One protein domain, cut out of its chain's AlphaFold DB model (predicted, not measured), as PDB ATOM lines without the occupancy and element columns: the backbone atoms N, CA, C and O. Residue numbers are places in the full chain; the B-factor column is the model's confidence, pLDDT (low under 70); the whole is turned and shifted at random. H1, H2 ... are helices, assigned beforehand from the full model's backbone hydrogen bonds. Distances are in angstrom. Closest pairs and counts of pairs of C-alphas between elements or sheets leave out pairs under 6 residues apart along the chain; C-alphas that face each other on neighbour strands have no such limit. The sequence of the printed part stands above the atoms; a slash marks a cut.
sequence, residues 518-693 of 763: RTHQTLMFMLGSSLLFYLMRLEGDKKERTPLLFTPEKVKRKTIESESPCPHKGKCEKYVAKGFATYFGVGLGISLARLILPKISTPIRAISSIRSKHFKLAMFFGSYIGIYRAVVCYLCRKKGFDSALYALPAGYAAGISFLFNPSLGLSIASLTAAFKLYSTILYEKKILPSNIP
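AT A GLANCE: This is residues 518 to 693 of the 763 residues of an uncharacterized protein of Spodoptera exigua (UniProt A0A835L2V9). Five long helices pack in a curved row, H2, H4, H5, H1, H6, with short H3 at one end of H2. The printed part has 176 residues and is all helix, H1 to H6 along the chain. It is only just compact, close to loose, radius of gyration of the C-alphas 18.4 A, spans 57 by 45 by 32 A.

HOW THE PARTS SIT: H2, residues 572 to 599, touches H4, residues 612 to 639, closest at C-alphas 587 and 618, 3.6 A. H4 and H5, residues 644 to 660, form a hairpin, closest at C-alphas 624 and 654, 4.8 A. H5 touches H1, residues 518 to 539; H1 touches H6, residues 664 to 684. In H5, 6 of 13 O i to N i+4 and 10 of 14 O i to N i+3 pairs are within hydrogen-bond range.

IN THESE COORDINATES: H2 spans 41.0 A, H4 38.9 A, H3, residues 603 to 607, 6.3 A. H1 begins at C-alpha 518 (144.629, 171.341, 93.086); H6 ends at C-alpha 684 (169.780, 179.848, 117.583).

THE WHOLE: The printed part has no cut. Residues 540 to 571 form a long link; 540 to 563 are under pLDDT 70.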
ATOM      1  N   ARG A 518     144.750 172.121  91.852       77.06
ATOM      2  CA  ARG A 518     144.629 171.341  93.086       77.06
ATOM      3  C   ARG A 518     145.814 170.392  93.309       77.06
ATOM      4  O   ARG A 518     146.196 170.178  94.457       77.06
ATOM      5  N   THR A 519     146.407 169.842  92.247       82.94
ATOM      6  CA  THR A 519     147.573 168.949  92.349       82.94
ATOM      7  C   THR A 519     148.816 169.713  92.798       82.94
ATOM      8  O   THR A 519     149.477 169.266  93.733       82.94
ATOM      9  N   HIS A 520     149.067 170.907  92.248       82.50
ATOM     10  CA  HIS A 520     150.149 171.784  92.702       82.50
ATOM     11  C   HIS A 520     149.991 172.169  94.179       82.50
ATOM     12  O   HIS A 520     150.937 172.042  94.952       82.50
ATOM     13  N   GLN A 521     148.783 172.557  94.607       79.50
ATOM     14  CA  GLN A 521     148.506 172.885  96.016       79.50
ATOM     15  C   GLN A 521     148.741 171.684  96.944       79.50
ATOM     16  O   GLN A 521     149.277 171.835  98.037       79.50
ATOM     17  N   THR A 522     148.368 170.484  96.494       86.94
ATOM     18  CA  THR A 522     148.575 169.244  97.254       86.94
ATOM     19  C   THR A 522     150.063 168.929  97.383       86.94
ATOM     20  O   THR A 522     150.530 168.664  98.487       86.94
ATOM     21  N   LEU A 523     150.830 169.030  96.292       89.19
ATOM     22  CA  LEU A 523     152.278 168.809  96.298       89.19
ATOM     23  C   LEU A 523     152.996 169.813  97.211       89.19
ATOM     24  O   LEU A 523     153.824 169.421  98.033       89.19
ATOM     25  N   MET A 524     152.647 171.097  97.110       83.31
ATOM     26  CA  MET A 524     153.196 172.141  97.976       83.31
ATOM     27  C   MET A 524     152.882 171.875  99.450       83.31
ATOM     28  O   MET A 524     153.770 171.999 100.294       83.31
ATOM     29  N   PHE A 525     151.658 171.444  99.765       86.75
ATOM     30  CA  PHE A 525     151.293 171.057 101.123       86.75
ATOM     31  C   PHE A 525     152.043 169.803 101.595       86.75
ATOM     32  O   PHE A 525     152.485 169.768 102.738       86.75
ATOM     33  N   MET A 526     152.241 168.789 100.749       94.00
ATOM     34  CA  MET A 526     153.002 167.575 101.087       94.00
ATOM     35  C   MET A 526     154.474 167.881 101.389       94.00
ATOM     36  O   MET A 526     155.009 167.418 102.398       94.00
ATOM     37  N   LEU A 527     155.120 168.699 100.553       92.00
ATOM     38  CA  LEU A 527     156.500 169.147 100.763       92.00
ATOM     39  C   LEU A 527     156.615 170.033 102.013       92.00
ATOM     40  O   LEU A 527     157.483 169.797 102.857       92.00
ATOM     41  N   GLY A 528     155.703 170.997 102.175       86.31
ATOM     42  CA  GLY A 528     155.632 171.860 103.353       86.31
ATOM     43  C   GLY A 528     155.415 171.067 104.643       86.31
ATOM     44  O   GLY A 528     156.096 171.311 105.634       86.31
ATOM     45  N   SER A 529     154.540 170.061 104.616       90.75
ATOM     46  CA  SER A 529     154.254 169.172 105.751       90.75
ATOM     47  C   SER A 529     155.444 168.282 106.110       90.75
ATOM     48  O   SER A 529     155.773 168.154 107.288       90.75
ATOM     49  N   SER A 530     156.123 167.704 105.113       93.25
ATOM     50  CA  SER A 530     157.362 166.931 105.298       93.25
ATOM     51  C   SER A 530     158.420 167.742 106.048       93.25
ATOM     52  O   SER A 530     158.913 167.320 107.100       93.25
ATOM     53  N   LEU A 531     158.694 168.959 105.565       90.12
ATOM     54  CA  LEU A 531     159.653 169.864 106.188       90.12
ATOM     55  C   LEU A 531     159.193 170.295 107.588       90.12
ATOM     56  O   LEU A 531     159.975 170.255 108.535       90.12
ATOM     57  N   LEU A 532     157.916 170.651 107.742       85.25
ATOM     58  CA  LEU A 532     157.335 171.088 109.009       85.25
ATOM     59  C   LEU A 532     157.476 170.026 110.108       85.25
ATOM     60  O   LEU A 532     157.978 170.328 111.190       85.25
ATOM     61  N   PHE A 533     157.067 168.782 109.848       88.56
ATOM     62  CA  PHE A 533     157.163 167.702 110.835       88.56
ATOM     63  C   PHE A 533     158.606 167.341 111.177       88.56
ATOM     64  O   PHE A 533     158.907 167.073 112.343       88.56
ATOM     65  N   TYR A 534     159.505 167.368 110.191       89.31
ATOM     66  CA  TYR A 534     160.929 167.165 110.427       89.31
ATOM     67  C   TYR A 534     161.507 168.231 111.358       89.31
ATOM     68  O   TYR A 534     162.091 167.898 112.392       89.31
ATOM     69  N   LEU A 535     161.272 169.507 111.049       84.75
ATOM     70  CA  LEU A 535     161.752 170.619 111.861       84.75
ATOM     71  C   LEU A 535     161.136 170.604 113.272       84.75
ATOM     72  O   LEU A 535     161.857 170.789 114.251       84.75
ATOM     73  N   MET A 536     159.841 170.289 113.412       79.38
ATOM     74  CA  MET A 536     159.192 170.158 114.729       79.38
ATOM     75  C   MET A 536     159.823 169.060 115.588       79.38
ATOM     76  O   MET A 536     159.815 169.142 116.818       79.38
ATOM     77  N   ARG A 537     160.366 168.016 114.958       80.94
ATOM     78  CA  ARG A 537     161.052 166.922 115.648       80.94
ATOM     79  C   ARG A 537     162.521 167.220 115.945       80.94
ATOM     80  O   ARG A 537     163.085 166.622 116.859       80.94
ATOM     81  N   LEU A 538     163.141 168.149 115.218       78.25
ATOM     82  CA  LEU A 538     164.425 168.734 115.614       78.25
ATOM     83  C   LEU A 538     164.272 169.661 116.827       78.25
ATOM     84  O   LEU A 538     165.160 169.708 117.669       78.25
ATOM     85  N   GLU A 539     163.143 170.359 116.937       72.00
ATOM     86  CA  GLU A 539     162.847 171.266 118.050       72.00
ATOM     87  C   GLU A 539     162.289 170.554 119.302       72.00
ATOM     88  O   GLU A 539     162.317 171.100 120.405       72.00
ATOM     89  N   GLY A 540     161.784 169.325 119.145       61.41
ATOM     90  CA  GLY A 540     160.990 168.591 120.139       61.41
ATOM     91  C   GLY A 540     161.630 168.356 121.515       61.41
ATOM     92  O   GLY A 540     160.890 168.110 122.471       61.41
ATOM     93  N   ASP A 541     162.953 168.488 121.640       54.62
ATOM     94  CA  ASP A 541     163.693 168.275 122.893       54.62
ATOM     95  C   ASP A 541     163.774 169.537 123.783       54.62
ATOM     96  O   ASP A 541     164.286 169.486 124.902       54.62
ATOM     97  N   LYS A 542     163.226 170.678 123.336       59.53
ATOM     98  CA  LYS A 542     163.260 171.947 124.082       59.53
ATOM     99  C   LYS A 542     162.131 172.109 125.109       59.53
ATOM    100  O   LYS A 542     161.024 171.564 124.986       59.53
ATOM    101  N   LYS A 543     162.399 172.941 126.128       50.81
ATOM    102  CA  LYS A 543     161.402 173.372 127.128       50.81
ATOM    103  C   LYS A 543     160.319 174.267 126.502       50.81
ATOM    104  O   LYS A 543     159.140 174.008 126.753       50.81
ATOM    105  N   GLU A 544     160.689 175.191 125.611       48.84
ATOM    106  CA  GLU A 544     159.784 176.102 124.887       48.84
ATOM    107  C   GLU A 544     159.871 175.884 123.361       48.84
ATOM    108  O   GLU A 544     160.958 175.665 122.830       48.84
ATOM    109  N   ARG A 545     158.718 175.880 122.670       49.19
ATOM    110  CA  ARG A 545     158.606 175.709 121.206       49.19
ATOM    111  C   ARG A 545     158.435 177.059 120.522       49.19
ATOM    112  O   ARG A 545     157.784 177.948 121.072       49.19
ATOM    113  N   THR A 546     158.849 177.148 119.264       48.66
ATOM    114  CA  THR A 546     158.302 178.149 118.356       48.66
ATOM    115  C   THR A 546     156.781 177.972 118.252       48.66
ATOM    116  O   THR A 546     156.267 176.871 118.024       48.66
ATOM    117  N   PRO A 547     156.009 179.049 118.442       44.22
ATOM    118  CA  PRO A 547     154.563 178.969 118.359       44.22
ATOM    119  C   PRO A 547     154.148 178.801 116.890       44.22
ATOM    120  O   PRO A 547     154.226 179.742 116.085       44.22
ATOM    121  N   LEU A 548     153.704 177.585 116.561       37.91
ATOM    122  CA  LEU A 548     153.039 177.222 115.311       37.91
ATOM    123  C   LEU A 548     151.542 176.980 115.563       37.91
ATOM    124  O   LEU A 548     151.156 176.484 116.619       37.91
ATOM    125  N   LEU A 549     150.705 177.326 114.579       32.47
ATOM    126  CA  LEU A 549     149.235 177.328 114.679       32.47
ATOM    127  C   LEU A 549     148.640 175.945 115.013       32.47
ATOM    128  O   LEU A 549     147.616 175.857 115.681       32.47
ATOM    129  N   PHE A 550     149.308 174.870 114.583       35.66
ATOM    130  CA  PHE A 550     148.973 173.486 114.907       35.66
ATOM    131  C   PHE A 550     150.250 172.750 115.290       35.66
ATOM    132  O   PHE A 550     151.048 172.393 114.426       35.66
ATOM    133  N   THR A 551     150.453 172.522 116.588       39.84
ATOM    134  CA  THR A 551     151.557 171.686 117.058       39.84
ATOM    135  C   THR A 551     151.010 170.333 117.515       39.84
ATOM    136  O   THR A 551     150.211 170.273 118.449       39.84
ATOM    137  N   PRO A 552     151.400 169.222 116.870       46.88
ATOM    138  CA  PRO A 552     151.110 167.898 117.388       46.88
ATOM    139  C   PRO A 552     151.775 167.706 118.754       46.88
ATOM    140  O   PRO A 552     152.764 168.369 119.103       46.88
ATOM    141  N   GLU A 553     151.231 166.758 119.510       47.69
ATOM    142  CA  GLU A 553     151.746 166.302 120.802       47.69
ATOM    143  C   GLU A 553     153.278 166.107 120.789       47.69
ATOM    144  O   GLU A 553     153.856 165.705 119.775       47.69
ATOM    145  N   LYS A 554     153.955 166.441 121.902       48.19
ATOM    146  CA  LYS A 554     155.415 166.303 122.031       48.19
ATOM    147  C   LYS A 554     155.818 164.848 121.798       48.19
ATOM    148  O   LYS A 554     155.542 163.987 122.626       48.19
ATOM    149  N   VAL A 555     156.532 164.605 120.706       53.03
ATOM    150  CA  VAL A 555     157.272 163.365 120.494       53.03
ATOM    151  C   VAL A 555     158.705 163.651 120.925       53.03
ATOM    152  O   VAL A 555     159.487 164.190 120.144       53.03
ATOM    153  N   LYS A 556     159.006 163.408 122.207       53.84
ATOM    154  CA  LYS A 556     160.378 163.528 122.725       53.84
ATOM    155  C   LYS A 556     161.260 162.508 122.010       53.84
ATOM    156  O   LYS A 556     160.791 161.398 121.746       53.84
ATOM    157  N   ARG A 557     162.521 162.852 121.730       57.78
ATOM    158  CA  ARG A 557     163.478 161.817 121.334       57.78
ATOM    159  C   ARG A 557     163.638 160.823 122.476       57.78
ATOM    160  O   ARG A 557     163.587 161.187 123.653       57.78
ATOM    161  N   LYS A 558     163.780 159.555 122.111       60.31
ATOM    162  CA  LYS A 558     163.992 158.469 123.061       60.31
ATOM    163  C   LYS A 558     165.261 158.746 123.879       60.31
ATOM    164  O   LYS A 558     166.330 158.928 123.307       60.31
ATOM    165  N   THR A 559     165.136 158.764 125.204       54.44
ATOM    166  CA  THR A 559     166.268 158.539 126.112       54.44
ATOM    167  C   THR A 559     166.527 157.033 126.200       54.44
ATOM    168  O   THR A 559     165.625 156.232 125.942       54.44
ATOM    169  N   ILE A 560     167.764 156.647 126.520       53.03
ATOM    170  CA  ILE A 560     168.294 155.270 126.430       53.03
ATOM    171  C   ILE A 560     167.432 154.232 127.198       53.03
ATOM    172  O   ILE A 560     167.424 153.059 126.846       53.03
ATOM    173  N   GLU A 561     166.596 154.663 128.146       51.16
ATOM    174  CA  GLU A 561     165.875 153.826 129.120       51.16
ATOM    175  C   GLU A 561     164.424 153.419 128.759       51.16
ATOM    176  O   GLU A 561     163.656 153.069 129.649       51.16
ATOM    177  N   SER A 562     163.972 153.468 127.494       56.59
ATOM    178  CA  SER A 562     162.598 153.009 127.159       56.59
ATOM    179  C   SER A 562     162.538 151.650 126.457       56.59
ATOM    180  O   SER A 562     163.201 151.424 125.445       56.59
ATOM    181  N   GLU A 563     161.667 150.767 126.951       64.88
ATOM    182  CA  GLU A 563     161.502 149.370 126.503       64.88
ATOM    183  C   GLU A 563     160.937 149.213 125.079       64.88
ATOM    184  O   GLU A 563     161.052 148.152 124.477       64.88
ATOM    185  N   SER A 564     160.342 150.261 124.492       74.31
ATOM    186  CA  SER A 564     159.731 150.189 123.156       74.31
ATOM    187  C   SER A 564     160.519 150.989 122.104       74.31
ATOM    188  O   SER A 564     161.099 152.028 122.432       74.31
ATOM    189  N   PRO A 565     160.541 150.563 120.825       79.69
ATOM    190  CA  PRO A 565     161.239 151.283 119.753       79.69
ATOM    191  C   PRO A 565     160.532 152.585 119.334       79.69
ATOM    192  O   PRO A 565     161.106 153.396 118.613       79.69
ATOM    193  N   CYS A 566     159.284 152.796 119.767       82.88
ATOM    194  CA  CYS A 566     158.486 153.971 119.426       82.88
ATOM    195  C   CYS A 566     158.580 155.058 120.516       82.88
ATOM    196  O   CYS A 566     158.685 154.741 121.699       82.88
ATOM    197  N   PRO A 567     158.459 156.347 120.158       74.75
ATOM    198  CA  PRO A 567     158.618 157.470 121.091       74.75
ATOM    199  C   PRO A 567     157.361 157.757 121.942       74.75
ATOM    200  O   PRO A 567     157.196 158.854 122.478       74.75
ATOM    201  N   HIS A 568     156.438 156.799 122.047       79.94
ATOM    202  CA  HIS A 568     155.183 156.924 122.785       79.94
ATOM    203  C   HIS A 568     155.014 155.755 123.761       79.94
ATOM    204  O   HIS A 568     155.508 154.655 123.530       79.94
ATOM    205  N   LYS A 569     154.254 155.967 124.840       76.56
ATOM    206  CA  LYS A 569     153.932 154.909 125.809       76.56
ATOM    207  C   LYS A 569     152.730 154.082 125.324       76.56
ATOM    208  O   LYS A 569     151.746 154.649 124.850       76.56
ATOM    209  N   GLY A 570     152.794 152.756 125.456       82.44
ATOM    210  CA  GLY A 570     151.706 151.831 125.100       82.44
ATOM    211  C   GLY A 570     151.659 151.404 123.621       82.44
ATOM    212  O   GLY A 570     152.564 151.689 122.840       82.44
ATOM    213  N   LYS A 571     150.592 150.690 123.228       88.38
ATOM    214  CA  LYS A 571     150.436 150.087 121.886       88.38
ATOM    215  C   LYS A 571     150.282 151.140 120.772       88.38
ATOM    216  O   LYS A 571     149.489 152.074 120.901       88.38
ATOM    217  N   CYS A 572     150.970 150.936 119.642       88.19
ATOM    218  CA  CYS A 572     150.958 151.862 118.497       88.19
ATOM    219  C   CYS A 572     149.567 152.039 117.877       88.19
ATOM    220  O   CYS A 572     149.192 153.161 117.561       88.19
ATOM    221  N   GLU A 573     148.775 150.972 117.757       91.06
ATOM    222  CA  GLU A 573     147.406 151.044 117.221       91.06
ATOM    223  C   GLU A 573     146.545 152.021 118.018       91.06
ATOM    224  O   GLU A 573     145.911 152.907 117.450       91.06
ATOM    225  N   LYS A 574     146.613 151.942 119.353       89.62
ATOM    226  CA  LYS A 574     145.899 152.860 120.244       89.62
ATOM    227  C   LYS A 574     146.412 154.293 120.099       89.62
ATOM    228  O   LYS A 574     145.616 155.225 120.127       89.62
ATOM    229  N   TYR A 575     147.718 154.490 119.910       85.50
ATOM    230  CA  TYR A 575     148.317 155.813 119.696       85.50
ATOM    231  C   TYR A 575     147.904 156.456 118.358       85.50
ATOM    232  O   TYR A 575     147.603 157.657 118.307       85.50
ATOM    233  N   VAL A 576     147.854 155.658 117.288       91.56
ATOM    234  CA  VAL A 576     147.424 156.078 115.947       91.56
ATOM    235  C   VAL A 576     145.923 156.347 115.929       91.56
ATOM    236  O   VAL A 576     145.521 157.444 115.545       91.56
ATOM    237  N   ALA A 577     145.105 155.410 116.417       91.56
ATOM    238  CA  ALA A 577     143.653 155.554 116.482       91.56
ATOM    239  C   ALA A 577     143.243 156.738 117.363       91.56
ATOM    240  O   ALA A 577     142.388 157.526 116.968       91.56
ATOM    241  N   LYS A 578     143.910 156.936 118.510       85.12
ATOM    242  CA  LYS A 578     143.699 158.120 119.353       85.12
ATOM    243  C   LYS A 578     144.037 159.399 118.590       85.12
ATOM    244  O   LYS A 578     143.259 160.345 118.637       85.12
ATOM    245  N   GLY A 579     145.164 159.428 117.874       78.69
ATOM    246  CA  GLY A 579     145.558 160.566 117.040       78.69
ATOM    247  C   GLY A 579     144.513 160.885 115.974       78.69
ATOM    248  O   GLY A 579     143.999 161.998 115.933       78.69
ATOM    249  N   PHE A 580     144.140 159.892 115.169       90.38
ATOM    250  CA  PHE A 580     143.103 160.036 114.153       90.38
ATOM    251  C   PHE A 580     141.782 160.525 114.756       90.38
ATOM    252  O   PHE A 580     141.278 161.557 114.331       90.38
ATOM    253  N   ALA A 581     141.254 159.851 115.783       86.00
ATOM    254  CA  ALA A 581     139.963 160.182 116.386       86.00
ATOM    255  C   ALA A 581     139.945 161.585 117.009       86.00
ATOM    256  O   ALA A 581     138.967 162.313 116.852       86.00
ATOM    257  N   THR A 582     141.042 161.998 117.656       78.75
ATOM    258  CA  THR A 582     141.151 163.329 118.273       78.75
ATOM    259  C   THR A 582     141.037 164.416 117.211       78.75
ATOM    260  O   THR A 582     140.196 165.304 117.312       78.75
ATOM    261  N   TYR A 583     141.851 164.327 116.158       79.75
ATOM    262  CA  TYR A 583     141.904 165.354 115.119       79.75
ATOM    263  C   TYR A 583     140.746 165.256 114.114       79.75
ATOM    264  O   TYR A 583     140.320 166.271 113.566       79.75
ATOM    265  N   PHE A 584     140.168 164.069 113.935       85.31
ATOM    266  CA  PHE A 584     138.904 163.892 113.225       85.31
ATOM    267  C   PHE A 584     137.765 164.595 113.970       85.31
ATOM    268  O   PHE A 584     137.037 165.379 113.367       85.31
ATOM    269  N   GLY A 585     137.665 164.389 115.288       70.25
ATOM    270  CA  GLY A 585     136.711 165.088 116.149       70.25
ATOM    271  C   GLY A 585     136.883 166.606 116.095       70.25
ATOM    272  O   GLY A 585     135.895 167.318 115.937       70.25
ATOM    273  N   VAL A 586     138.131 167.096 116.102       68.56
ATOM    274  CA  VAL A 586     138.449 168.525 115.916       68.56
ATOM    275  C   VAL A 586     137.860 169.060 114.608       68.56
ATOM    276  O   VAL A 586     137.130 170.051 114.604       68.56
ATOM    277  N   GLY A 587     138.143 168.403 113.481       61.59
ATOM    278  CA  GLY A 587     137.645 168.859 112.183       61.59
ATOM    279  C   GLY A 587     136.131 168.683 112.002       61.59
ATOM    280  O   GLY A 587     135.506 169.482 111.296       61.59
ATOM    281  N   LEU A 588     135.524 167.688 112.658       74.38
ATOM    282  CA  LEU A 588     134.076 167.477 112.671       74.38
ATOM    283  C   LEU A 588     133.376 168.584 113.459       74.38
ATOM    284  O   LEU A 588     132.429 169.182 112.950       74.38
ATOM    285  N   GLY A 589     133.894 168.919 114.642       53.53
ATOM    286  CA  GLY A 589     133.390 170.008 115.476       53.53
ATOM    287  C   GLY A 589     133.399 171.344 114.737       53.53
ATOM    288  O   GLY A 589     132.372 172.017 114.665       53.53
ATOM    289  N   ILE A 590     134.508 171.681 114.067       54.44
ATOM    290  CA  ILE A 590     134.618 172.909 113.256       54.44
ATOM    291  C   ILE A 590     133.579 172.933 112.121       54.44
ATOM    292  O   ILE A 590     133.022 173.983 111.793       54.44
ATOM    293  N   SER A 591     133.306 171.784 111.501       58.19
ATOM    294  CA  SER A 591     132.398 171.704 110.352       58.19
ATOM    295  C   SER A 591     130.923 171.746 110.743       58.19
ATOM    296  O   SER A 591     130.126 172.361 110.032       58.19
ATOM    297  N   LEU A 592     130.568 171.136 111.875       62.81
ATOM    298  CA  LEU A 592     129.226 171.200 112.451       62.81
ATOM    299  C   LEU A 592     128.928 172.597 113.005       62.81
ATOM    300  O   LEU A 592     127.849 173.129 112.753       62.81
ATOM    301  N   ALA A 593     129.905 173.248 113.644       53.97
ATOM    302  CA  ALA A 593     129.768 174.622 114.122       53.97
ATOM    303  C   ALA A 593     129.428 175.594 112.978       53.97
ATOM    304  O   ALA A 593     128.478 176.365 113.074       53.97
ATOM    305  N   ARG A 594     130.119 175.497 111.833       51.09
ATOM    306  CA  ARG A 594     129.829 176.325 110.644       51.09
ATOM    307  C   ARG A 594     128.428 176.113 110.059       51.09
ATOM    308  O   ARG A 594     127.907 177.018 109.415       51.09
ATOM    309  N   LEU A 595     127.842 174.929 110.238       55.25
ATOM    310  CA  LEU A 595     126.507 174.593 109.732       55.25
ATOM    311  C   LEU A 595     125.401 175.087 110.672       55.25
ATOM    312  O   LEU A 595     124.369 175.574 110.214       55.25
ATOM    313  N   ILE A 596     125.610 174.931 111.978       52.78
ATOM    314  CA  ILE A 596     124.576 175.134 112.997       52.78
ATOM    315  C   ILE A 596     124.515 176.607 113.435       52.78
ATOM    316  O   ILE A 596     123.421 177.133 113.629       52.78
ATOM    317  N   LEU A 597     125.655 177.308 113.505       49.12
ATOM    318  CA  LEU A 597     125.735 178.693 113.998       49.12
ATOM    319  C   LEU A 597     124.896 179.724 113.208       49.12
ATOM    320  O   LEU A 597     124.255 180.554 113.847       49.12
ATOM    321  N   PRO A 598     124.807 179.690 111.863       43.19
ATOM    322  CA  PRO A 598     123.977 180.638 111.108       43.19
ATOM    323  C   PRO A 598     122.465 180.369 111.213       43.19
ATOM    324  O   PRO A 598     121.665 181.219 110.839       43.19
ATOM    325  N   LYS A 599     122.059 179.174 111.670       50.81
ATOM    326  CA  LYS A 599     120.659 178.715 111.755       50.81
ATOM    327  C   LYS A 599     120.258 178.379 113.193       50.81
ATOM    328  O   LYS A 599     119.449 177.482 113.428       50.81
ATOM    329  N   ILE A 600     120.828 179.103 114.154       56.31
ATOM    330  CA  ILE A 600     120.719 178.814 115.588       56.31
ATOM    331  C   ILE A 600     119.273 178.828 116.119       56.31
ATOM    332  O   ILE A 600     118.991 178.191 117.127       56.31
ATOM    333  N   SER A 601     118.336 179.469 115.409       51.94
ATOM    334  CA  SER A 601     116.903 179.454 115.731       51.94
ATOM    335  C   SER A 601     116.178 178.148 115.357       51.94
ATOM    336  O   SER A 601     115.068 177.923 115.829       51.94
ATOM    337  N   THR A 602     116.766 177.268 114.530       57.41
ATOM    338  CA  THR A 602     116.162 175.982 114.104       57.41
ATOM    339  C   THR A 602     117.189 174.827 114.006       57.41
ATOM    340  O   THR A 602     117.392 174.240 112.937       57.41
ATOM    341  N   PRO A 603     117.833 174.429 115.121       53.47
ATOM    342  CA  PRO A 603     118.973 173.501 115.122       53.47
ATOM    343  C   PRO A 603     118.633 172.077 114.648       53.47
ATOM    344  O   PRO A 603     119.452 171.431 113.994       53.47
ATOM    345  N   ILE A 604     117.410 171.597 114.891       69.38
ATOM    346  CA  ILE A 604     116.980 170.238 114.512       69.38
ATOM    347  C   ILE A 604     116.892 170.088 112.981       69.38
ATOM    348  O   ILE A 604     117.360 169.094 112.427       69.38
ATOM    349  N   ARG A 605     116.407 171.120 112.269       60.62
ATOM    350  CA  ARG A 605     116.422 171.164 110.790       60.62
ATOM    351  C   ARG A 605     117.827 171.392 110.219       60.62
ATOM    352  O   ARG A 605     118.090 171.054 109.066       60.62
ATOM    353  N   ALA A 606     118.739 171.982 110.993       56.66
ATOM    354  CA  ALA A 606     120.134 172.147 110.590       56.66
ATOM    355  C   ALA A 606     120.898 170.813 110.651       56.66
ATOM    356  O   ALA A 606     121.645 170.503 109.726       56.66
ATOM    357  N   ILE A 607     120.653 169.980 111.667       64.00
ATOM    358  CA  ILE A 607     121.251 168.639 111.794       64.00
ATOM    359  C   ILE A 607     120.751 167.702 110.688       64.00
ATOM    360  O   ILE A 607     121.552 166.999 110.074       64.00
ATOM    361  N   SER A 608     119.465 167.767 110.330       67.69
ATOM    362  CA  SER A 608     118.935 167.004 109.189       67.69
ATOM    363  C   SER A 608     119.503 167.456 107.833       67.69
ATOM    364  O   SER A 608     119.326 166.774 106.827       67.69
ATOM    365  N   SER A 609     120.210 168.593 107.786       68.31
ATOM    366  CA  SER A 609     120.889 169.109 106.589       68.31
ATOM    367  C   SER A 609     122.367 168.704 106.479       68.31
ATOM    368  O   SER A 609     123.036 169.090 105.513       68.31
ATOM    369  N   ILE A 610     122.885 167.920 107.436       74.88
ATOM    370  CA  ILE A 610     124.246 167.379 107.391       74.88
ATOM    371  C   ILE A 610     124.402 166.513 106.137       74.88
ATOM    372  O   ILE A 610     123.631 165.602 105.855       74.88
ATOM    373  N   ARG A 611     125.448 166.801 105.368       78.38
ATOM    374  CA  ARG A 611     125.838 166.068 104.157       78.38
ATOM    375  C   ARG A 611     127.316 165.705 104.231       78.38
ATOM    376  O   ARG A 611     128.082 166.375 104.923       78.38
ATOM    377  N   SER A 612     127.745 164.738 103.418       73.31
ATOM    378  CA  SER A 612     129.147 164.282 103.312       73.31
ATOM    379  C   SER A 612     130.173 165.425 103.135       73.31
ATOM    380  O   SER A 612     131.268 165.389 103.692       73.31
ATOM    381  N   LYS A 613     129.793 166.534 102.476       70.38
ATOM    382  CA  LYS A 613     130.647 167.733 102.335       70.38
ATOM    383  C   LYS A 613     131.097 168.358 103.669       70.38
ATOM    384  O   LYS A 613     132.153 168.981 103.697       70.38
ATOM    385  N   HIS A 614     130.344 168.168 104.753       72.19
ATOM    386  CA  HIS A 614     130.666 168.672 106.092       72.19
ATOM    387  C   HIS A 614     131.668 167.786 106.845       72.19
ATOM    388  O   HIS A 614     132.198 168.200 107.863       72.19
ATOM    389  N   PHE A 615     132.001 166.601 106.333       81.00
ATOM    390  CA  PHE A 615     133.019 165.733 106.934       81.00
ATOM    391  C   PHE A 615     134.405 165.925 106.308       81.00
ATOM    392  O   PHE A 615     135.389 165.393 106.810       81.00
ATOM    393  N   LYS A 616     134.518 166.722 105.238       79.69
ATOM    394  CA  LYS A 616     135.774 166.943 104.501       79.69
ATOM    395  C   LYS A 616     136.909 167.469 105.385       79.69
ATOM    396  O   LYS A 616     138.025 166.967 105.321       79.69
ATOM    397  N   LEU A 617     136.628 168.444 106.250       71.50
ATOM    398  CA  LEU A 617     137.636 169.005 107.156       71.50
ATOM    399  C   LEU A 617     137.994 168.039 108.304       71.50
ATOM    400  O   LEU A 617     139.147 167.990 108.724       71.50
ATOM    401  N   ALA A 618     137.024 167.248 108.777       77.25
ATOM    402  CA  ALA A 618     137.231 166.173 109.752       77.25
ATOM    403  C   ALA A 618     138.169 165.095 109.205       77.25
ATOM    404  O   ALA A 618     139.182 164.767 109.822       77.25
ATOM    405  N   MET A 619     137.868 164.610 107.999       89.69
ATOM    406  CA  MET A 619     138.694 163.641 107.291       89.69
ATOM    407  C   MET A 619     140.098 164.186 107.044       89.69
ATOM    408  O   MET A 619     141.056 163.455 107.274       89.69
ATOM    409  N   PHE A 620     140.244 165.462 106.666       85.31
ATOM    410  CA  PHE A 620     141.548 166.116 106.520       85.31
ATOM    411  C   PHE A 620     142.382 166.028 107.805       85.31
ATOM    412  O   PHE A 620     143.428 165.390 107.802       85.31
ATOM    413  N   PHE A 621     141.920 166.603 108.920       79.25
ATOM    414  CA  PHE A 621     142.719 166.654 110.150       79.25
ATOM    415  C   PHE A 621     142.970 165.273 110.766       79.25
ATOM    416  O   PHE A 621     144.090 164.985 111.200       79.25
ATOM    417  N   GLY A 622     141.951 164.410 110.778       84.00
ATOM    418  CA  GLY A 622     142.067 163.045 111.287       84.00
ATOM    419  C   GLY A 622     143.087 162.229 110.501       84.00
ATOM    420  O   GLY A 622     144.026 161.684 111.084       84.00
ATOM    421  N   SER A 623     142.953 162.189 109.171       93.50
ATOM    422  CA  SER A 623     143.882 161.442 108.315       93.50
ATOM    423  C   SER A 623     145.284 162.056 108.298       93.50
ATOM    424  O   SER A 623     146.248 161.300 108.335       93.50
ATOM    425  N   TYR A 624     145.428 163.386 108.350       92.50
ATOM    426  CA  TYR A 624     146.731 164.063 108.399       92.50
ATOM    427  C   TYR A 624     147.581 163.568 109.576       92.50
ATOM    428  O   TYR A 624     148.710 163.113 109.401       92.50
ATOM    429  N   ILE A 625     147.017 163.570 110.788       88.12
ATOM    430  CA  ILE A 625     147.738 163.112 111.983       88.12
ATOM    431  C   ILE A 625     147.780 161.583 112.082       88.12
ATOM    432  O   ILE A 625     148.790 161.030 112.522       88.12
ATOM    433  N   GLY A 626     146.716 160.895 111.665       91.88
ATOM    434  CA  GLY A 626     146.650 159.435 111.653       91.88
ATOM    435  C   GLY A 626     147.729 158.814 110.766       91.88
ATOM    436  O   GLY A 626     148.509 157.993 111.246       91.88
ATOM    437  N   ILE A 627     147.832 159.265 109.510       95.25
ATOM    438  CA  ILE A 627     148.843 158.807 108.545       95.25
ATOM    439  C   ILE A 627     150.246 159.130 109.060       95.25
ATOM    440  O   ILE A 627     151.094 158.242 109.095       95.25
ATOM    441  N   TYR A 628     150.486 160.360 109.537       94.31
ATOM    442  CA  TYR A 628     151.784 160.739 110.102       94.31
ATOM    443  C   TYR A 628     152.217 159.780 111.223       94.31
ATOM    444  O   TYR A 628     153.310 159.212 111.181       94.31
ATOM    445  N   ARG A 629     151.345 159.549 112.217       91.44
ATOM    446  CA  ARG A 629     151.646 158.655 113.346       91.44
ATOM    447  C   ARG A 629     151.823 157.207 112.895       91.44
ATOM    448  O   ARG A 629     152.732 156.549 113.396       91.44
ATOM    449  N   ALA A 630     151.001 156.723 111.966       94.12
ATOM    450  CA  ALA A 630     151.089 155.363 111.441       94.12
ATOM    451  C   ALA A 630     152.429 155.115 110.737       94.12
ATOM    452  O   ALA A 630     153.115 154.145 111.056       94.12
ATOM    453  N   VAL A 631     152.841 156.029 109.850       94.69
ATOM    454  CA  VAL A 631     154.106 155.917 109.111       94.69
ATOM    455  C   VAL A 631     155.305 156.015 110.055       94.69
ATOM    456  O   VAL A 631     156.226 155.208 109.943       94.69
ATOM    457  N   VAL A 632     155.289 156.926 111.038       91.25
ATOM    458  CA  VAL A 632     156.359 156.997 112.053       91.25
ATOM    459  C   VAL A 632     156.438 155.702 112.867       91.25
ATOM    460  O   VAL A 632     157.524 155.148 113.005       91.25
ATOM    461  N   CYS A 633     155.313 155.175 113.366       90.19
ATOM    462  CA  CYS A 633     155.307 153.932 114.150       90.19
ATOM    463  C   CYS A 633     155.783 152.728 113.324       90.19
ATOM    464  O   CYS A 633     156.536 151.899 113.831       90.19
ATOM    465  N   TYR A 634     155.373 152.643 112.056       93.62
ATOM    466  CA  TYR A 634     155.831 151.608 111.131       93.62
ATOM    467  C   TYR A 634     157.351 151.667 110.929       93.62
ATOM    468  O   TYR A 634     158.029 150.651 111.073       93.62
ATOM    469  N   LEU A 635     157.902 152.859 110.675       91.69
ATOM    470  CA  LEU A 635     159.342 153.046 110.486       91.69
ATOM    471  C   LEU A 635     160.140 152.740 111.761       91.69
ATOM    472  O   LEU A 635     161.168 152.067 111.675       91.69
ATOM    473  N   CYS A 636     159.657 153.156 112.937       88.69
ATOM    474  CA  CYS A 636     160.305 152.848 114.214       88.69
ATOM    475  C   CYS A 636     160.281 151.344 114.529       88.69
ATOM    476  O   CYS A 636     161.282 150.807 114.992       88.69
ATOM    477  N   ARG A 637     159.181 150.633 114.240       88.62
ATOM    478  CA  ARG A 637     159.103 149.169 114.421       88.62
ATOM    479  C   ARG A 637     160.001 148.414 113.448       88.62
ATOM    480  O   ARG A 637     160.690 147.495 113.865       88.62
ATOM    481  N   LYS A 638     160.017 148.817 112.174       90.75
ATOM    482  CA  LYS A 638     160.820 148.156 111.136       90.75
ATOM    483  C   LYS A 638     162.323 148.328 111.360       90.75
ATOM    484  O   LYS A 638     163.083 147.426 111.036       90.75
ATOM    485  N   LYS A 639     162.754 149.484 111.876       87.88
ATOM    486  CA  LYS A 639     164.178 149.791 112.099       87.88
ATOM    487  C   LYS A 639     164.656 149.580 113.537       87.88
ATOM    488  O   LYS A 639     165.856 149.597 113.763       87.88
ATOM    489  N   GLY A 640     163.753 149.404 114.500       83.69
ATOM    490  CA  GLY A 640     164.088 149.128 115.904       83.69
ATOM    491  C   GLY A 640     164.511 150.342 116.744       83.69
ATOM    492  O   GLY A 640     164.724 150.197 117.945       83.69
ATOM    493  N   PHE A 641     164.598 151.547 116.172       82.69
ATOM    494  CA  PHE A 641     164.967 152.774 116.891       82.69
ATOM    495  C   PHE A 641     164.196 153.996 116.385       82.69
ATOM    496  O   PHE A 641     163.618 153.966 115.302       82.69
ATOM    497  N   ASP A 642     164.218 155.088 117.153       84.88
ATOM    498  CA  ASP A 642     163.553 156.353 116.838       84.88
ATOM    499  C   ASP A 642     164.522 157.349 116.165       84.88
ATOM    500  O   ASP A 642     165.588 157.633 116.705       84.88
ATOM    501  N   SER A 643     164.174 157.909 114.997       85.50
ATOM    502  CA  SER A 643     164.990 158.937 114.318       85.50
ATOM    503  C   SER A 643     164.160 160.043 113.690       85.50
ATOM    504  O   SER A 643     163.211 159.761 112.957       85.50
ATOM    505  N   ALA A 644     164.571 161.303 113.900       85.81
ATOM    506  CA  ALA A 644     163.909 162.498 113.371       85.81
ATOM    507  C   ALA A 644     163.656 162.447 111.857       85.81
ATOM    508  O   ALA A 644     162.629 162.945 111.398       85.81
ATOM    509  N   LEU A 645     164.528 161.771 111.101       88.44
ATOM    510  CA  LEU A 645     164.415 161.605 109.651       88.44
ATOM    511  C   LEU A 645     163.131 160.891 109.217       88.44
ATOM    512  O   LEU A 645     162.650 161.144 108.121       88.44
ATOM    513  N   TYR A 646     162.519 160.062 110.071       92.12
ATOM    514  CA  TYR A 646     161.250 159.397 109.745       92.12
ATOM    515  C   TYR A 646     160.075 160.370 109.618       92.12
ATOM    516  O   TYR A 646     159.059 160.020 109.025       92.12
ATOM    517  N   ALA A 647     160.213 161.595 110.133       90.06
ATOM    518  CA  ALA A 647     159.201 162.631 109.981       90.06
ATOM    519  C   ALA A 647     159.103 163.172 108.542       90.06
ATOM    520  O   ALA A 647     158.032 163.644 108.173       90.06
ATOM    521  N   LEU A 648     160.159 163.057 107.725       92.50
ATOM    522  CA  LEU A 648     160.144 163.472 106.317       92.50
ATOM    523  C   LEU A 648     159.183 162.605 105.472       92.50
ATOM    524  O   LEU A 648     158.178 163.129 104.988       92.50
ATOM    525  N   PRO A 649     159.389 161.275 105.335       95.31
ATOM    526  CA  PRO A 649     158.463 160.435 104.577       95.31
ATOM    527  C   PRO A 649     157.074 160.372 105.228       95.31
ATOM    528  O   PRO A 649     156.073 160.325 104.518       95.31
ATOM    529  N   ALA A 650     156.982 160.439 106.564       93.44
ATOM    530  CA  ALA A 650     155.697 160.466 107.260       93.44
ATOM    531  C   ALA A 650     154.908 161.758 107.014       93.44
ATOM    532  O   ALA A 650     153.700 161.695 106.808       93.44
ATOM    533  N   GLY A 651     155.566 162.921 107.025       93.25
ATOM    534  CA  GLY A 651     154.934 164.211 106.752       93.25
ATOM    535  C   GLY A 651     154.530 164.364 105.286       93.25
ATOM    536  O   GLY A 651     153.451 164.880 105.004       93.25
ATOM    537  N   TYR A 652     155.341 163.836 104.363       96.00
ATOM    538  CA  TYR A 652     154.999 163.779 102.941       96.00
ATOM    539  C   TYR A 652     153.756 162.910 102.693       96.00
ATOM    540  O   TYR A 652     152.796 163.373 102.079       96.00
ATOM    541  N   ALA A 653     153.724 161.687 103.241       95.62
ATOM    542  CA  ALA A 653     152.571 160.789 103.139       95.62
ATOM    543  C   ALA A 653     151.321 161.363 103.825       95.62
ATOM    544  O   ALA A 653     150.220 161.293 103.281       95.62
ATOM    545  N   ALA A 654     151.484 161.987 104.995       94.56
ATOM    546  CA  ALA A 654     150.399 162.668 105.689       94.56
ATOM    547  C   ALA A 654     149.782 163.781 104.839       94.56
ATOM    548  O   ALA A 654     148.564 163.956 104.861       94.56
ATOM    549  N   GLY A 655     150.585 164.494 104.046       91.94
ATOM    550  CA  GLY A 655     150.114 165.554 103.160       91.94
ATOM    551  C   GLY A 655     149.062 165.116 102.129       91.94
ATOM    552  O   GLY A 655     148.283 165.960 101.694       91.94
ATOM    553  N   ILE A 656     148.940 163.816 101.817       93.62
ATOM    554  CA  ILE A 656     147.865 163.262 100.961       93.62
ATOM    555  C   ILE A 656     146.473 163.571 101.535       93.62
ATOM    556  O   ILE A 656     145.515 163.764 100.785       93.62
ATOM    557  N   SER A 657     146.355 163.711 102.859       91.62
ATOM    558  CA  SER A 657     145.117 164.140 103.526       91.62
ATOM    559  C   SER A 657     144.541 165.447 102.966       91.62
ATOM    560  O   SER A 657     143.323 165.633 102.989       91.62
ATOM    561  N   PHE A 658     145.371 166.334 102.402       88.69
ATOM    562  CA  PHE A 658     144.950 167.594 101.781       88.69
ATOM    563  C   PHE A 658     143.925 167.406 100.658       88.69
ATOM    564  O   PHE A 658     143.112 168.298 100.407       88.69
ATOM    565  N   LEU A 659     143.879 166.219 100.042       89.25
ATOM    566  CA  LEU A 659     142.850 165.862  99.069       89.25
ATOM    567  C   LEU A 659     141.428 165.989  99.636       89.25
ATOM    568  O   LEU A 659     140.511 166.263  98.865       89.25
ATOM    569  N   PHE A 660     141.220 165.871 100.951       83.06
ATOM    570  CA  PHE A 660     139.897 166.041 101.553       83.06
ATOM    571  C   PHE A 660     139.414 167.503 101.566       83.06
ATOM    572  O   PHE A 660     138.221 167.738 101.357       83.06
ATOM    573  N   ASN A 661     140.303 168.488 101.763       75.56
ATOM    574  CA  ASN A 661     139.944 169.911 101.847       75.56
ATOM    575  C   ASN A 661     141.037 170.840 101.268       75.56
ATOM    576  O   ASN A 661     141.739 171.517 102.026       75.56
ATOM    577  N   PRO A 662     141.180 170.893  99.934       71.38
ATOM    578  CA  PRO A 662     142.225 171.677  99.293       71.38
ATOM    579  C   PRO A 662     141.969 173.182  99.435       71.38
ATOM    580  O   PRO A 662     140.889 173.678  99.111       71.38
ATOM    581  N   SER A 663     142.977 173.928  99.885       69.19
ATOM    582  CA  SER A 663     143.005 175.381  99.726       69.19
ATOM    583  C   SER A 663     144.432 175.910  99.624       69.19
ATOM    584  O   SER A 663     145.335 175.470 100.341       69.19
ATOM    585  N   LEU A 664     144.623 176.906  98.763       60.00
ATOM    586  CA  LEU A 664     145.907 177.580  98.585       60.00
ATOM    587  C   LEU A 664     146.440 178.163  99.906       60.00
ATOM    588  O   LEU A 664     147.626 178.044 100.206       60.00
ATOM    589  N   GLY A 665     145.550 178.712 100.739       56.84
ATOM    590  CA  GLY A 665     145.904 179.239 102.057       56.84
ATOM    591  C   GLY A 665     146.480 178.178 103.001       56.84
ATOM    592  O   GLY A 665     147.475 178.443 103.670       56.84
ATOM    593  N   LEU A 666     145.916 176.962 103.023       59.78
ATOM    594  CA  LEU A 666     146.443 175.852 103.832       59.78
ATOM    595  C   LEU A 666     147.805 175.365 103.321       59.78
ATOM    596  O   LEU A 666     148.693 175.078 104.124       59.78
ATOM    597  N   SER A 667     147.986 175.325 101.998       64.75
ATOM    598  CA  SER A 667     149.269 174.987 101.375       64.75
ATOM    599  C   SER A 667     150.373 175.961 101.799       64.75
ATOM    600  O   SER A 667     151.398 175.545 102.342       64.75
ATOM    601  N   ILE A 668     150.127 177.265 101.638       61.91
ATOM    602  CA  ILE A 668     151.071 178.326 102.017       61.91
ATOM    603  C   ILE A 668     151.345 178.298 103.522       61.91
ATOM    604  O   ILE A 668     152.499 178.388 103.928       61.91
ATOM    605  N   ALA A 669     150.315 178.104 104.353       56.88
ATOM    606  CA  ALA A 669     150.469 178.069 105.804       56.88
ATOM    607  C   ALA A 669     151.461 176.990 106.267       56.88
ATOM    608  O   ALA A 669     152.248 177.248 107.178       56.88
ATOM    609  N   SER A 670     151.464 175.814 105.629       69.94
ATOM    610  CA  SER A 670     152.419 174.745 105.952       69.94
ATOM    611  C   SER A 670     153.869 175.148 105.642       69.94
ATOM    612  O   SER A 670     154.757 174.954 106.474       69.94
ATOM    613  N   LEU A 671     154.101 175.795 104.496       65.69
ATOM    614  CA  LEU A 671     155.419 176.254 104.064       65.69
ATOM    615  C   LEU A 671     155.913 177.442 104.901       65.69
ATOM    616  O   LEU A 671     157.063 177.458 105.332       65.69
ATOM    617  N   THR A 672     155.041 178.410 105.195       59.84
ATOM    618  CA  THR A 672     155.357 179.551 106.066       59.84
ATOM    619  C   THR A 672     155.671 179.089 107.489       59.84
ATOM    620  O   THR A 672     156.605 179.599 108.105       59.84
ATOM    621  N   ALA A 673     154.937 178.098 108.006       57.66
ATOM    622  CA  ALA A 673     155.214 177.486 109.304       57.66
ATOM    623  C   ALA A 673     156.593 176.808 109.331       57.66
ATOM    624  O   ALA A 673     157.358 177.011 110.274       57.66
ATOM    625  N   ALA A 674     156.930 176.056 108.281       70.31
ATOM    626  CA  ALA A 674     158.232 175.414 108.150       70.31
ATOM    627  C   ALA A 674     159.371 176.442 108.036       70.31
ATOM    628  O   ALA A 674     160.363 176.334 108.753       70.31
ATOM    629  N   PHE A 675     159.208 177.478 107.206       69.00
ATOM    630  CA  PHE A 675     160.197 178.547 107.042       69.00
ATOM    631  C   PHE A 675     160.434 179.310 108.347       69.00
ATOM    632  O   PHE A 675     161.577 179.515 108.737       69.00
ATOM    633  N   LYS A 676     159.366 179.659 109.073       61.06
ATOM    634  CA  LYS A 676     159.461 180.334 110.374       61.06
ATOM    635  C   LYS A 676     160.278 179.515 111.372       61.06
ATOM    636  O   LYS A 676     161.184 180.047 112.009       61.06
ATOM    637  N   LEU A 677     159.965 178.225 111.489       65.38
ATOM    638  CA  LEU A 677     160.672 177.322 112.389       65.38
ATOM    639  C   LEU A 677     162.140 177.141 111.967       65.38
ATOM    640  O   LEU A 677     163.032 177.151 112.814       65.38
ATOM    641  N   TYR A 678     162.408 177.060 110.664       75.31
ATOM    642  CA  TYR A 678     163.766 177.022 110.124       75.31
ATOM    643  C   TYR A 678     164.557 178.292 110.466       75.31
ATOM    644  O   TYR A 678     165.661 178.193 110.996       75.31
ATOM    645  N   SER A 679     163.984 179.482 110.252       63.09
ATOM    646  CA  SER A 679     164.624 180.757 110.598       63.09
ATOM    647  C   SER A 679     164.980 180.830 112.080       63.09
ATOM    648  O   SER A 679     166.096 181.221 112.413       63.09
ATOM    649  N   THR A 680     164.084 180.403 112.978       65.62
ATOM    650  CA  THR A 680     164.389 180.359 114.416       65.62
ATOM    651  C   THR A 680     165.563 179.431 114.722       65.62
ATOM    652  O   THR A 680     166.478 179.833 115.435       65.62
ATOM    653  N   ILE A 681     165.591 178.234 114.129       68.81
ATOM    654  CA  ILE A 681     166.706 177.292 114.300       68.81
ATOM    655  C   ILE A 681     168.031 177.899 113.797       68.81
ATOM    656  O   ILE A 681     169.075 177.666 114.405       68.81
ATOM    657  N   LEU A 682     168.018 178.688 112.715       67.56
ATOM    658  CA  LEU A 682     169.222 179.334 112.168       67.56
ATOM    659  C   LEU A 682     169.783 180.429 113.082       67.56
ATOM    660  O   LEU A 682     171.002 180.494 113.260       67.56
ATOM    661  N   TYR A 683     168.910 181.257 113.661       63.69
ATOM    662  CA  TYR A 683     169.301 182.267 114.648       63.69
ATOM    663  C   TYR A 683     169.908 181.625 115.898       63.69
ATOM    664  O   TYR A 683     170.945 182.060 116.391       63.69
ATOM    665  N   GLU A 684     169.300 180.547 116.389       67.50
ATOM    666  CA  GLU A 684     169.780 179.848 117.583       67.50
ATOM    667  C   GLU A 684     171.107 179.122 117.359       67.50
ATOM    668  O   GLU A 684     171.969 179.131 118.235       67.50
ATOM    669  N   LYS A 685     171.304 178.515 116.180       72.88
ATOM    670  CA  LYS A 685     172.573 177.866 115.822       72.88
ATOM    671  C   LYS A 685     173.705 178.861 115.543       72.88
ATOM    672  O   LYS A 685     174.794 178.424 115.180       72.88
ATOM    673  N   LYS A 686     173.460 180.173 115.683       65.19
ATOM    674  CA  LYS A 686     174.387 181.265 115.334       65.19
ATOM    675  C   LYS A 686     174.906 181.193 113.890       65.19
ATOM    676  O   LYS A 686     175.914 181.810 113.570       65.19
ATOM    677  N   ILE A 687     174.214 180.450 113.021       72.50
ATOM    678  CA  ILE A 687     174.504 180.403 111.581       72.50
ATOM    679  C   ILE A 687     174.080 181.734 110.960       72.50
ATOM    680  O   ILE A 687     174.782 182.276 110.112       72.50
ATOM    681  N   LEU A 688     172.947 182.282 111.418       62.75
ATOM    682  CA  LEU A 688     172.578 183.667 111.153       62.75
ATOM    683  C   LEU A 688     173.059 184.558 112.313       62.75
ATOM    684  O   LEU A 688     172.742 184.255 113.467       62.75
ATOM    685  N   PRO A 689     173.759 185.674 112.044       68.62
ATOM    686  CA  PRO A 689     174.076 186.659 113.070       68.62
ATOM    687  C   PRO A 689     172.793 187.245 113.672       68.62
ATOM    688  O   PRO A 689     171.888 187.651 112.938       68.62
ATOM    689  N   SER A 690     172.745 187.391 114.999       57.38
ATOM    690  CA  SER A 690     171.636 188.041 115.725       57.38
ATOM    691  C   SER A 690     171.378 189.491 115.288       57.38
ATOM    692  O   SER A 690     170.332 190.052 115.595       57.38
ATOM    693  N   ASN A 691     172.325 190.088 114.561       65.44
ATOM    694  CA  ASN A 691     172.263 191.457 114.062       65.44
ATOM    695  C   ASN A 691     171.456 191.606 112.762       65.44
ATOM    696  O   ASN A 691     171.261 192.734 112.322       65.44
ATOM    697  N   ILE A 692     171.009 190.515 112.122       68.81
ATOM    698  CA  ILE A 692     170.233 190.588 110.872       68.81
ATOM    699  C   ILE A 692     168.725 190.636 111.187       68.81
ATOM    700  O   ILE A 692     168.172 189.617 111.618       68.81
ATOM    701  N   PRO A 693     168.028 191.764 110.932       67.06
ATOM    702  CA  PRO A 693     166.604 191.923 111.224       67.06
ATOM    703  C   PRO A 693     165.739 191.355 110.084       67.06
ATOM    704  O   PRO A 693     165.185 192.084 109.264       67.06
TER     705      PRO A 693